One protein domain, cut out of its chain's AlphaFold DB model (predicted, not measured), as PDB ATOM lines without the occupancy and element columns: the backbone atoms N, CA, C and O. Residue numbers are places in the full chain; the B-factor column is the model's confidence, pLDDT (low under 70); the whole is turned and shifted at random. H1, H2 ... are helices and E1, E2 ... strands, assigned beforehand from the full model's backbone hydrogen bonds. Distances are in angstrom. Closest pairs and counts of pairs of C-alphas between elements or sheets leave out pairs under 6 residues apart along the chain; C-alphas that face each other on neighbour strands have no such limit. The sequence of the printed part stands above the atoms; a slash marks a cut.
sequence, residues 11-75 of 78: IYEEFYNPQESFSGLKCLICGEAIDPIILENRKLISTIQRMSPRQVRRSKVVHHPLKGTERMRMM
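What this domain is: This is residues 11 to 75 of the 78 residues of an uncharacterized protein of Syntrophaceae bacterium (UniProt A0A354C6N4). A flat, open frame with an empty middle: the hairpin E1-E2 makes one side, the helix H1 leads away from it, and beyond H2 at the far corner a long link folds back to H3 at the free end. The printed part has 65 residues, with two named strands, which are antiparallel, and three named helices, in the order E1, E2, H1, H2, H3 along the chain; the class is mixed, helices and strands. The whole is only just loose, close to extended, with a radius of gyration of the C-alphas of 15.8 A and spans of 41 by 39 by 14 A.

How they stand to each other: Look first at E1, residues 11 to 16, and E2, residues 21 to 27, a hairpin at 142 degrees; N 13 and O 24 are 2.8 A apart, within hydrogen-bond range. Residues 33 to 34 pair antiparallel with residues 25 to 26 of E2. Go on to H1, residues 36 to 49; its closest C-alphas to E2 are those of Pro 36 and Gly 24, 7.8 A apart. H2, residues 53 to 56, is close to H1 but not clearly touching, Ile 48 and Val 56 having the closest C-alphas at 7.3 A. H3, residues 69 to 73, is apart from E1, E2, H1 and H2. H1 has every O i to N i+4 pair within hydrogen-bond range, H3 0 of 1 but 2 of 2 O i to N i+3 pairs, and H2 is too short for an i+4 pair.

Where its parts are: Find C-alpha 11 at (51.606, 17.830, -40.420); from there E1 runs 15.7 A, and E2 18.2 A. H1 starts at C-alpha 36, (41.515, 20.030, -50.644), and runs 20.2 A. H2 measures 5.5 A; H3 measures 7.0 A, ending at C-alpha 73, (19.017, 10.423, -48.389).

The domain as a whole: The C-alphas of Pro 18 and Arg 54 are the farthest apart, 42.6 A. The printed part has no cut, and the link from H2 to H3 is long, 12 residues. Residues 60 to 65 stand free, as do residues 49 to 55, of which 53 to 55 belong to H2. Look for low confidence, pLDDT under 70, at residues 52 to 75.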
ATOM      1  N   ILE A  11      51.322  19.245 -40.173       96.81
ATOM      2  CA  ILE A  11      51.606  17.830 -40.420       96.81
ATOM      3  C   ILE A  11      50.435  17.171 -41.140       96.81
ATOM      4  O   ILE A  11      49.317  17.674 -41.071       96.81
ATOM      5  N   TYR A  12      50.698  16.064 -41.826       96.50
ATOM      6  CA  TYR A  12      49.653  15.234 -42.415       96.50
ATOM      7  C   TYR A  12      48.999  14.375 -41.328       96.50
ATOM      8  O   TYR A  12      49.708  13.767 -40.528       96.50
ATOM      9  N   GLU A  13      47.670  14.348 -41.290       94.69
ATOM     10  CA  GLU A  13      46.872  13.616 -40.305       94.69
ATOM     11  C   GLU A  13      45.670  12.957 -40.991       94.69
ATOM     12  O   GLU A  13      45.021  13.564 -41.848       94.69
ATOM     13  N   GLU A  14      45.388  11.713 -40.604       94.12
ATOM     14  CA  GLU A  14      44.145  11.023 -40.941       94.12
ATOM     15  C   GLU A  14      43.078  11.400 -39.911       94.12
ATOM     16  O   GLU A  14      43.248  11.210 -38.705       94.12
ATOM     17  N   PHE A  15      41.975  11.953 -40.395       89.75
ATOM     18  CA  PHE A  15      40.813  12.325 -39.609       89.75
ATOM     19  C   PHE A  15      39.765  11.233 -39.738       89.75
ATOM     20  O   PHE A  15      39.342  10.883 -40.840       89.75
ATOM     21  N   TYR A  16      39.316  10.725 -38.598       91.69
ATOM     22  CA  TYR A  16      38.331   9.658 -38.534       91.69
ATOM     23  C   TYR A  16      37.011  10.217 -38.030       91.69
ATOM     24  O   TYR A  16      36.951  10.841 -36.969       91.69
ATOM     25  N   ASN A  17      35.943   9.965 -38.774       83.75
ATOM     26  CA  ASN A  17      34.587  10.098 -38.277       83.75
ATOM     27  C   ASN A  17      33.888   8.721 -38.373       83.75
ATOM     28  O   ASN A  17      34.433   7.794 -38.977       83.75
ATOM     29  N   PRO A  18      32.724   8.517 -37.730       90.19
ATOM     30  CA  PRO A  18      32.098   7.191 -37.687       90.19
ATOM     31  C   PRO A  18      31.674   6.619 -39.055       90.19
ATOM     32  O   PRO A  18      31.336   5.441 -39.133       90.19
ATOM     33  N   GLN A  19      31.658   7.424 -40.122       90.31
ATOM     34  CA  GLN A  19      31.119   7.064 -41.437       90.31
ATOM     35  C   GLN A  19      32.172   7.090 -42.557       90.31
ATOM     36  O   GLN A  19      31.987   6.440 -43.588       90.31
ATOM     37  N   GLU A  20      33.255   7.837 -42.376       85.50
ATOM     38  CA  GLU A  20      34.325   8.066 -43.340       85.50
ATOM     39  C   GLU A  20      35.634   8.486 -42.643       85.50
ATOM     40  O   GLU A  20      35.683   8.941 -41.498       85.50
ATOM     41  N   SER A  21      36.732   8.333 -43.369       89.56
ATOM     42  CA  SER A  21      38.033   8.865 -42.987       89.56
ATOM     43  C   SER A  21      38.555   9.725 -44.118       89.56
ATOM     44  O   SER A  21      38.390   9.376 -45.290       89.56
ATOM     45  N   PHE A  22      39.195  10.832 -43.779       89.12
ATOM     46  CA  PHE A  22      39.830  11.690 -44.763       89.12
ATOM     47  C   PHE A  22      41.176  12.169 -44.255       89.12
ATOM     48  O   PHE A  22      41.398  12.330 -43.061       89.12
ATOM     49  N   SER A  23      42.057  12.467 -45.191       91.56
ATOM     50  CA  SER A  23      43.409  12.893 -44.893       91.56
ATOM     51  C   SER A  23      43.582  14.386 -45.147       91.56
ATOM     52  O   SER A  23      43.160  14.897 -46.190       91.56
ATOM     53  N   GLY A  24      44.246  15.090 -44.236       94.12
ATOM     54  CA  GLY A  24      44.476  16.525 -44.372       94.12
ATOM     55  C   GLY A  24      45.717  17.002 -43.633       94.12
ATOM     56  O   GLY A  24      46.463  16.226 -43.046       94.12
ATOM     57  N   LEU A  25      45.950  18.310 -43.669       95.94
ATOM     58  CA  LEU A  25      47.019  18.956 -42.921       95.94
ATOM     59  C   LEU A  25      46.468  19.594 -41.653       95.94
ATOM     60  O   LEU A  25      45.569  20.427 -41.735       95.94
ATOM     61  N   LYS A  26      47.060  19.291 -40.498       96.56
ATOM     62  CA  LYS A  26      46.710  19.897 -39.209       96.56
ATOM     63  C   LYS A  26      47.874  20.685 -38.637       96.56
ATOM     64  O   LYS A  26      49.020  20.236 -38.643       96.56
ATOM     65  N   CYS A  27      47.585  21.871 -38.119       97.56
ATOM     66  CA  CYS A  27      48.546  22.657 -37.364       97.56
ATOM     67  C   CYS A  27      48.730  22.092 -35.950       97.56
ATOM     68  O   CYS A  27      47.765  22.016 -35.189       97.56
ATOM     69  N   LEU A  28      49.976  21.809 -35.563       96.69
ATOM     70  CA  LEU A  28      50.308  21.338 -34.212       96.69
ATOM     71  C   LEU A  28      50.143  22.408 -33.124       96.69
ATOM     72  O   LEU A  28      50.048  22.079 -31.950       96.69
ATOM     73  N   ILE A  29      50.121  23.689 -33.505       97.62
ATOM     74  CA  ILE A  29      50.076  24.804 -32.550       97.62
ATOM     75  C   ILE A  29      48.641  25.242 -32.261       97.62
ATOM     76  O   ILE A  29      48.291  25.498 -31.116       97.62
ATOM     77  N   CYS A  30      47.806  25.362 -33.295       97.19
ATOM     78  CA  CYS A  30      46.469  25.944 -33.153       97.19
ATOM     79  C   CYS A  30      45.324  25.034 -33.603       97.19
ATOM     80  O   CYS A  30      44.171  25.458 -33.553       97.19
ATOM     81  N   GLY A  31      45.630  23.827 -34.085       95.00
ATOM     82  CA  GLY A  31      44.632  22.860 -34.532       95.00
ATOM     83  C   GLY A  31      43.953  23.188 -35.863       95.00
ATOM     84  O   GLY A  31      43.042  22.463 -36.247       95.00
ATOM     85  N   GLU A  32      44.364  24.241 -36.585       95.12
ATOM     86  CA  GLU A  32      43.792  24.532 -37.908       95.12
ATOM     87  C   GLU A  32      44.012  23.345 -38.854       95.12
ATOM     88  O   GLU A  32      45.157  22.965 -39.114       95.12
ATOM     89  N   ALA A  33      42.911  22.798 -39.372       93.62
ATOM     90  CA  ALA A  33      42.901  21.734 -40.364       93.62
ATOM     91  C   ALA A  33      42.621  22.296 -41.766       93.62
ATOM     92  O   ALA A  33      41.795  23.200 -41.943       93.62
ATOM     93  N   ILE A  34      43.331  21.774 -42.761       91.88
ATOM     94  CA  ILE A  34      43.194  22.131 -44.170       91.88
ATOM     95  C   ILE A  34      43.238  20.849 -45.001       91.88
ATOM     96  O   ILE A  34      44.217  20.108 -44.956       91.88
ATOM     97  N   ASP A  35      42.215  20.639 -45.814       90.50
ATOM     98  CA  ASP A  35      42.145  19.601 -46.839       90.50
ATOM     99  C   ASP A  35      41.818  20.246 -48.212       90.50
ATOM    100  O   ASP A  35      41.571  21.463 -48.283       90.50
ATOM    101  N   PRO A  36      41.838  19.488 -49.324       83.44
ATOM    102  CA  PRO A  36      41.515  20.030 -50.644       83.44
ATOM    103  C   PRO A  36      40.132  20.700 -50.739       83.44
ATOM    104  O   PRO A  36      40.012  21.729 -51.405       83.44
ATOM    105  N   ILE A  37      39.117  20.179 -50.040       88.56
ATOM    106  CA  ILE A  37      37.747  20.716 -50.015       88.56
ATOM    107  C   ILE A  37      37.717  22.036 -49.238       88.56
ATOM    108  O   ILE A  37      37.148  23.024 -49.702       88.56
ATOM    109  N   ILE A  38      38.382  22.109 -48.083       88.31
ATOM    110  CA  ILE A  38      38.537  23.346 -47.309       88.31
ATOM    111  C   ILE A  38      39.233  24.417 -48.159       88.31
ATOM    112  O   ILE A  38      38.806  25.575 -48.158       88.31
ATOM    113  N   LEU A  39      40.287  24.062 -48.903       86.75
ATOM    114  CA  LEU A  39      40.984  25.000 -49.789       86.75
ATOM    115  C   LEU A  39      40.094  25.496 -50.929       86.75
ATOM    116  O   LEU A  39      40.098  26.693 -51.224       86.75
ATOM    117  N   GLU A  40      39.339  24.605 -51.564       87.44
ATOM    118  CA  GLU A  40      38.390  24.962 -52.617       87.44
ATOM    119  C   GLU A  40      37.305  25.905 -52.084       87.44
ATOM    120  O   GLU A  40      37.109  26.997 -52.625       87.44
ATOM    121  N   ASN A  41      36.710  25.573 -50.940       87.69
ATOM    122  CA  ASN A  41      35.700  26.399 -50.284       87.69
ATOM    123  C   ASN A  41      36.239  27.792 -49.914       87.69
ATOM    124  O   ASN A  41      35.570  28.803 -50.142       87.69
ATOM    125  N   ARG A  42      37.481  27.887 -49.417       86.81
ATOM    126  CA  ARG A  42      38.135  29.180 -49.135       86.81
ATOM    127  C   ARG A  42      38.341  30.013 -50.407       86.81
ATOM    128  O   ARG A  42      38.108  31.225 -50.383       86.81
ATOM    129  N   LYS A  43      38.733  29.394 -51.529       86.06
ATOM    130  CA  LYS A  43      38.874  30.085 -52.827       86.06
ATOM    131  C   LYS A  43      37.535  30.635 -53.317       86.06
ATOM    132  O   LYS A  43      37.484  31.791 -53.748       86.06
ATOM    133  N   LEU A  44      36.458  29.856 -53.198       82.81
ATOM    134  CA  LEU A  44      35.104  30.286 -53.563       82.81
ATOM    135  C   LEU A  44      34.680  31.527 -52.766       82.81
ATOM    136  O   LEU A  44      34.273  32.525 -53.361       82.81
ATOM    137  N   ILE A  45      34.873  31.525 -51.444       78.31
ATOM    138  CA  ILE A  45      34.542  32.675 -50.586       78.31
ATOM    139  C   ILE A  45      35.344  33.917 -50.991       78.31
ATOM    140  O   ILE A  45      34.770  34.994 -51.151       78.31
ATOM    141  N   SER A  46      36.653  33.771 -51.225       78.00
ATOM    142  CA  SER A  46      37.497  34.896 -51.657       78.00
ATOM    143  C   SER A  46      37.064  35.479 -53.006       78.00
ATOM    144  O   SER A  46      37.209  36.676 -53.254       78.00
ATOM    145  N   THR A  47      36.496  34.638 -53.872       76.00
ATOM    146  CA  THR A  47      35.985  35.041 -55.181       76.00
ATOM    147  C   THR A  47      34.686  35.828 -55.026       76.00
ATOM    148  O   THR A  47      34.557  36.900 -55.611       76.00
ATOM    149  N   ILE A  48      33.766  35.361 -54.175       72.25
ATOM    150  CA  ILE A  48      32.499  36.048 -53.871       72.25
ATOM    151  C   ILE A  48      32.750  37.408 -53.207       72.25
ATOM    152  O   ILE A  48      32.119  38.391 -53.582       72.25
ATOM    153  N   GLN A  49      33.701  37.504 -52.275       72.12
ATOM    154  CA  GLN A  49      34.028  38.766 -51.594       72.12
ATOM    155  C   GLN A  49      34.561  39.854 -52.538       72.12
ATOM    156  O   GLN A  49      34.444  41.038 -52.239       72.12
ATOM    157  N   ARG A  50      35.137  39.467 -53.682       73.50
ATOM    158  CA  ARG A  50      35.608  40.403 -54.714       73.50
ATOM    159  C   ARG A  50      34.515  40.806 -55.703       73.50
ATOM    160  O   ARG A  50      34.728  41.722 -56.494       73.50
ATOM    161  N   MET A  51      33.366  40.131 -55.700       70.44
ATOM    162  CA  MET A  51      32.263  40.459 -56.597       70.44
ATOM    163  C   MET A  51      31.540  41.716 -56.120       70.44
ATOM    164  O   MET A  51      31.226  41.873 -54.942       70.44
ATOM    165  N   SER A  52      31.214  42.606 -57.059       63.84
ATOM    166  CA  SER A  52      30.355  43.753 -56.761       63.84
ATOM    167  C   SER A  52      28.943  43.283 -56.356       63.84
ATOM    168  O   SER A  52      28.481  42.243 -56.845       63.84
ATOM    169  N   PRO A  53      28.183  44.055 -55.552       60.03
ATOM    170  CA  PRO A  53      26.821  43.690 -55.134       60.03
ATOM    171  C   PRO A  53      25.867  43.353 -56.297       60.03
ATOM    172  O   PRO A  53      24.914  42.592 -56.133       60.03
ATOM    173  N   ARG A  54      26.132  43.890 -57.499       58.91
ATOM    174  CA  ARG A  54      25.354  43.619 -58.721       58.91
ATOM    175  C   ARG A  54      25.582  42.211 -59.287       58.91
ATOM    176  O   ARG A  54      24.682  41.669 -59.921       58.91
ATOM    177  N   GLN A  55      26.750  41.608 -59.059       59.78
ATOM    178  CA  GLN A  55      27.117  40.284 -59.586       59.78
ATOM    179  C   GLN A  55      26.678  39.134 -58.668       59.78
ATOM    180  O   GLN A  55      26.376  38.043 -59.154       59.78
ATOM    181  N   VAL A  56      26.548  39.389 -57.362       57.44
ATOM    182  CA  VAL A  56      26.085  38.392 -56.378       57.44
ATOM    183  C   VAL A  56      24.668  37.893 -56.704       57.44
ATOM    184  O   VAL A  56      24.400  36.701 -56.599       57.44
ATOM    185  N   ARG A  57      23.778  38.760 -57.218       55.69
ATOM    186  CA  ARG A  57      22.379  38.413 -57.556       55.69
ATOM    187  C   ARG A  57      22.208  37.401 -58.703       55.69
ATOM    188  O   ARG A  57      21.119  36.859 -58.852       55.69
ATOM    189  N   ARG A  58      23.234  37.167 -59.531       53.59
ATOM    190  CA  ARG A  58      23.167  36.249 -60.691       53.59
ATOM    191  C   ARG A  58      23.834  34.897 -60.457       53.59
ATOM    192  O   ARG A  58      23.629  33.983 -61.254       53.59
ATOM    193  N   SER A  59      24.623  34.761 -59.398       54.88
ATOM    194  CA  SER A  59      25.318  33.512 -59.110       54.88
ATOM    195  C   SER A  59      24.323  32.545 -58.480       54.88
ATOM    196  O   SER A  59      23.953  32.703 -57.320       54.88
ATOM    197  N   LYS A  60      23.839  31.566 -59.253       53.28
ATOM    198  CA  LYS A  60      23.102  30.428 -58.692       53.28
ATOM    199  C   LYS A  60      23.986  29.818 -57.607       53.28
ATOM    200  O   LYS A  60      25.112  29.423 -57.904       53.28
ATOM    201  N   VAL A  61      23.500  29.765 -56.369       54.47
ATOM    202  CA  VAL A  61      24.127  28.957 -55.323       54.47
ATOM    203  C   VAL A  61      24.035  27.518 -55.811       54.47
ATOM    204  O   VAL A  61      22.981  26.891 -55.744       54.47
ATOM    205  N   VAL A  62      25.118  27.017 -56.399       51.47
ATOM    206  CA  VAL A  62      25.257  25.591 -56.655       51.47
ATOM    207  C   VAL A  62      25.527  24.997 -55.286       51.47
ATOM    208  O   VAL A  62      26.642  25.077 -54.776       51.47
ATOM    209  N   HIS A  63      24.479  24.474 -54.654       46.97
ATOM    210  CA  HIS A  63      24.647  23.555 -53.543       46.97
ATOM    211  C   HIS A  63      25.423  22.360 -54.094       46.97
ATOM    212  O   HIS A  63      24.845  21.470 -54.711       46.97
ATOM    213  N   HIS A  64      26.745  22.377 -53.943       42.47
ATOM    214  CA  HIS A  64      27.504  21.147 -54.042       42.47
ATOM    215  C   HIS A  64      27.077  20.325 -52.827       42.47
ATOM    216  O   HIS A  64      27.223  20.826 -51.704       42.47
ATOM    217  N   PRO A  65      26.490  19.129 -53.005       43.91
ATOM    218  CA  PRO A  65      26.298  18.247 -51.873       43.91
ATOM    219  C   PRO A  65      27.678  18.076 -51.241       43.91
ATOM    220  O   PRO A  65      28.652  17.733 -51.919       43.91
ATOM    221  N   LEU A  66      27.789  18.375 -49.943       47.66
ATOM    222  CA  LEU A  66      28.888  17.821 -49.164       47.66
ATOM    223  C   LEU A  66      28.817  16.327 -49.471       47.66
ATOM    224  O   LEU A  66      27.752  15.745 -49.291       47.66
ATOM    225  N   LYS A  67      29.868  15.716 -50.024       50.12
ATOM    226  CA  LYS A  67      29.807  14.326 -50.519       50.12
ATOM    227  C   LYS A  67      29.286  13.315 -49.467       50.12
ATOM    228  O   LYS A  67      28.890  12.217 -49.833       50.12
ATOM    229  N   GLY A  68      29.198  13.701 -48.190       44.47
ATOM    230  CA  GLY A  68      28.521  12.964 -47.116       44.47
ATOM    231  C   GLY A  68      26.983  13.081 -47.020       44.47
ATOM    232  O   GLY A  68      26.371  12.245 -46.363       44.47
ATOM    233  N   THR A  69      26.306  14.049 -47.655       45.62
ATOM    234  CA  THR A  69      24.836  14.214 -47.541       45.62
ATOM    235  C   THR A  69      24.032  13.331 -48.498       45.62
ATOM    236  O   THR A  69      22.885  13.010 -48.200       45.62
ATOM    237  N   GLU A  70      24.606  12.898 -49.627       44.50
ATOM    238  CA  GLU A  70      23.908  12.015 -50.582       44.50
ATOM    239  C   GLU A  70      23.637  10.619 -50.004       44.50
ATOM    240  O   GLU A  70      22.589  10.033 -50.271       44.50
ATOM    241  N   ARG A  71      24.513  10.121 -49.121       45.38
ATOM    242  CA  ARG A  71      24.324   8.828 -48.441       45.38
ATOM    243  C   ARG A  71      23.200   8.840 -47.400       45.38
ATOM    244  O   ARG A  71      22.570   7.809 -47.190       45.38
ATOM    245  N   MET A  72      22.916   9.989 -46.780       43.09
ATOM    246  CA  MET A  72      21.846  10.119 -45.782       43.09
ATOM    247  C   MET A  72      20.452  10.022 -46.421       43.09
ATOM    248  O   MET A  72      19.531   9.481 -45.818       43.09
ATOM    249  N   ARG A  73      20.297  10.491 -47.668       48.50
ATOM    250  CA  ARG A  73      19.017  10.423 -48.389       48.50
ATOM    251  C   ARG A  73      18.610   8.983 -48.720       48.50
ATOM    252  O   ARG A  73      17.429   8.674 -48.670       48.50
ATOM    253  N   MET A  74      19.574   8.092 -48.965       46.34
ATOM    254  CA  MET A  74      19.295   6.678 -49.253       46.34
ATOM    255  C   MET A  74      18.910   5.839 -48.020       46.34
ATOM    256  O   MET A  74      18.415   4.734 -48.198       46.34
ATOM    257  N   MET A  75      19.128   6.320 -46.788       51.12
ATOM    258  CA  MET A  75      18.762   5.577 -45.567       51.12
ATOM    259  C   MET A  75      17.395   5.962 -44.982       51.12
ATOM    260  O   MET A  75      16.915   5.269 -44.093       51.12
TER     261      MET A  75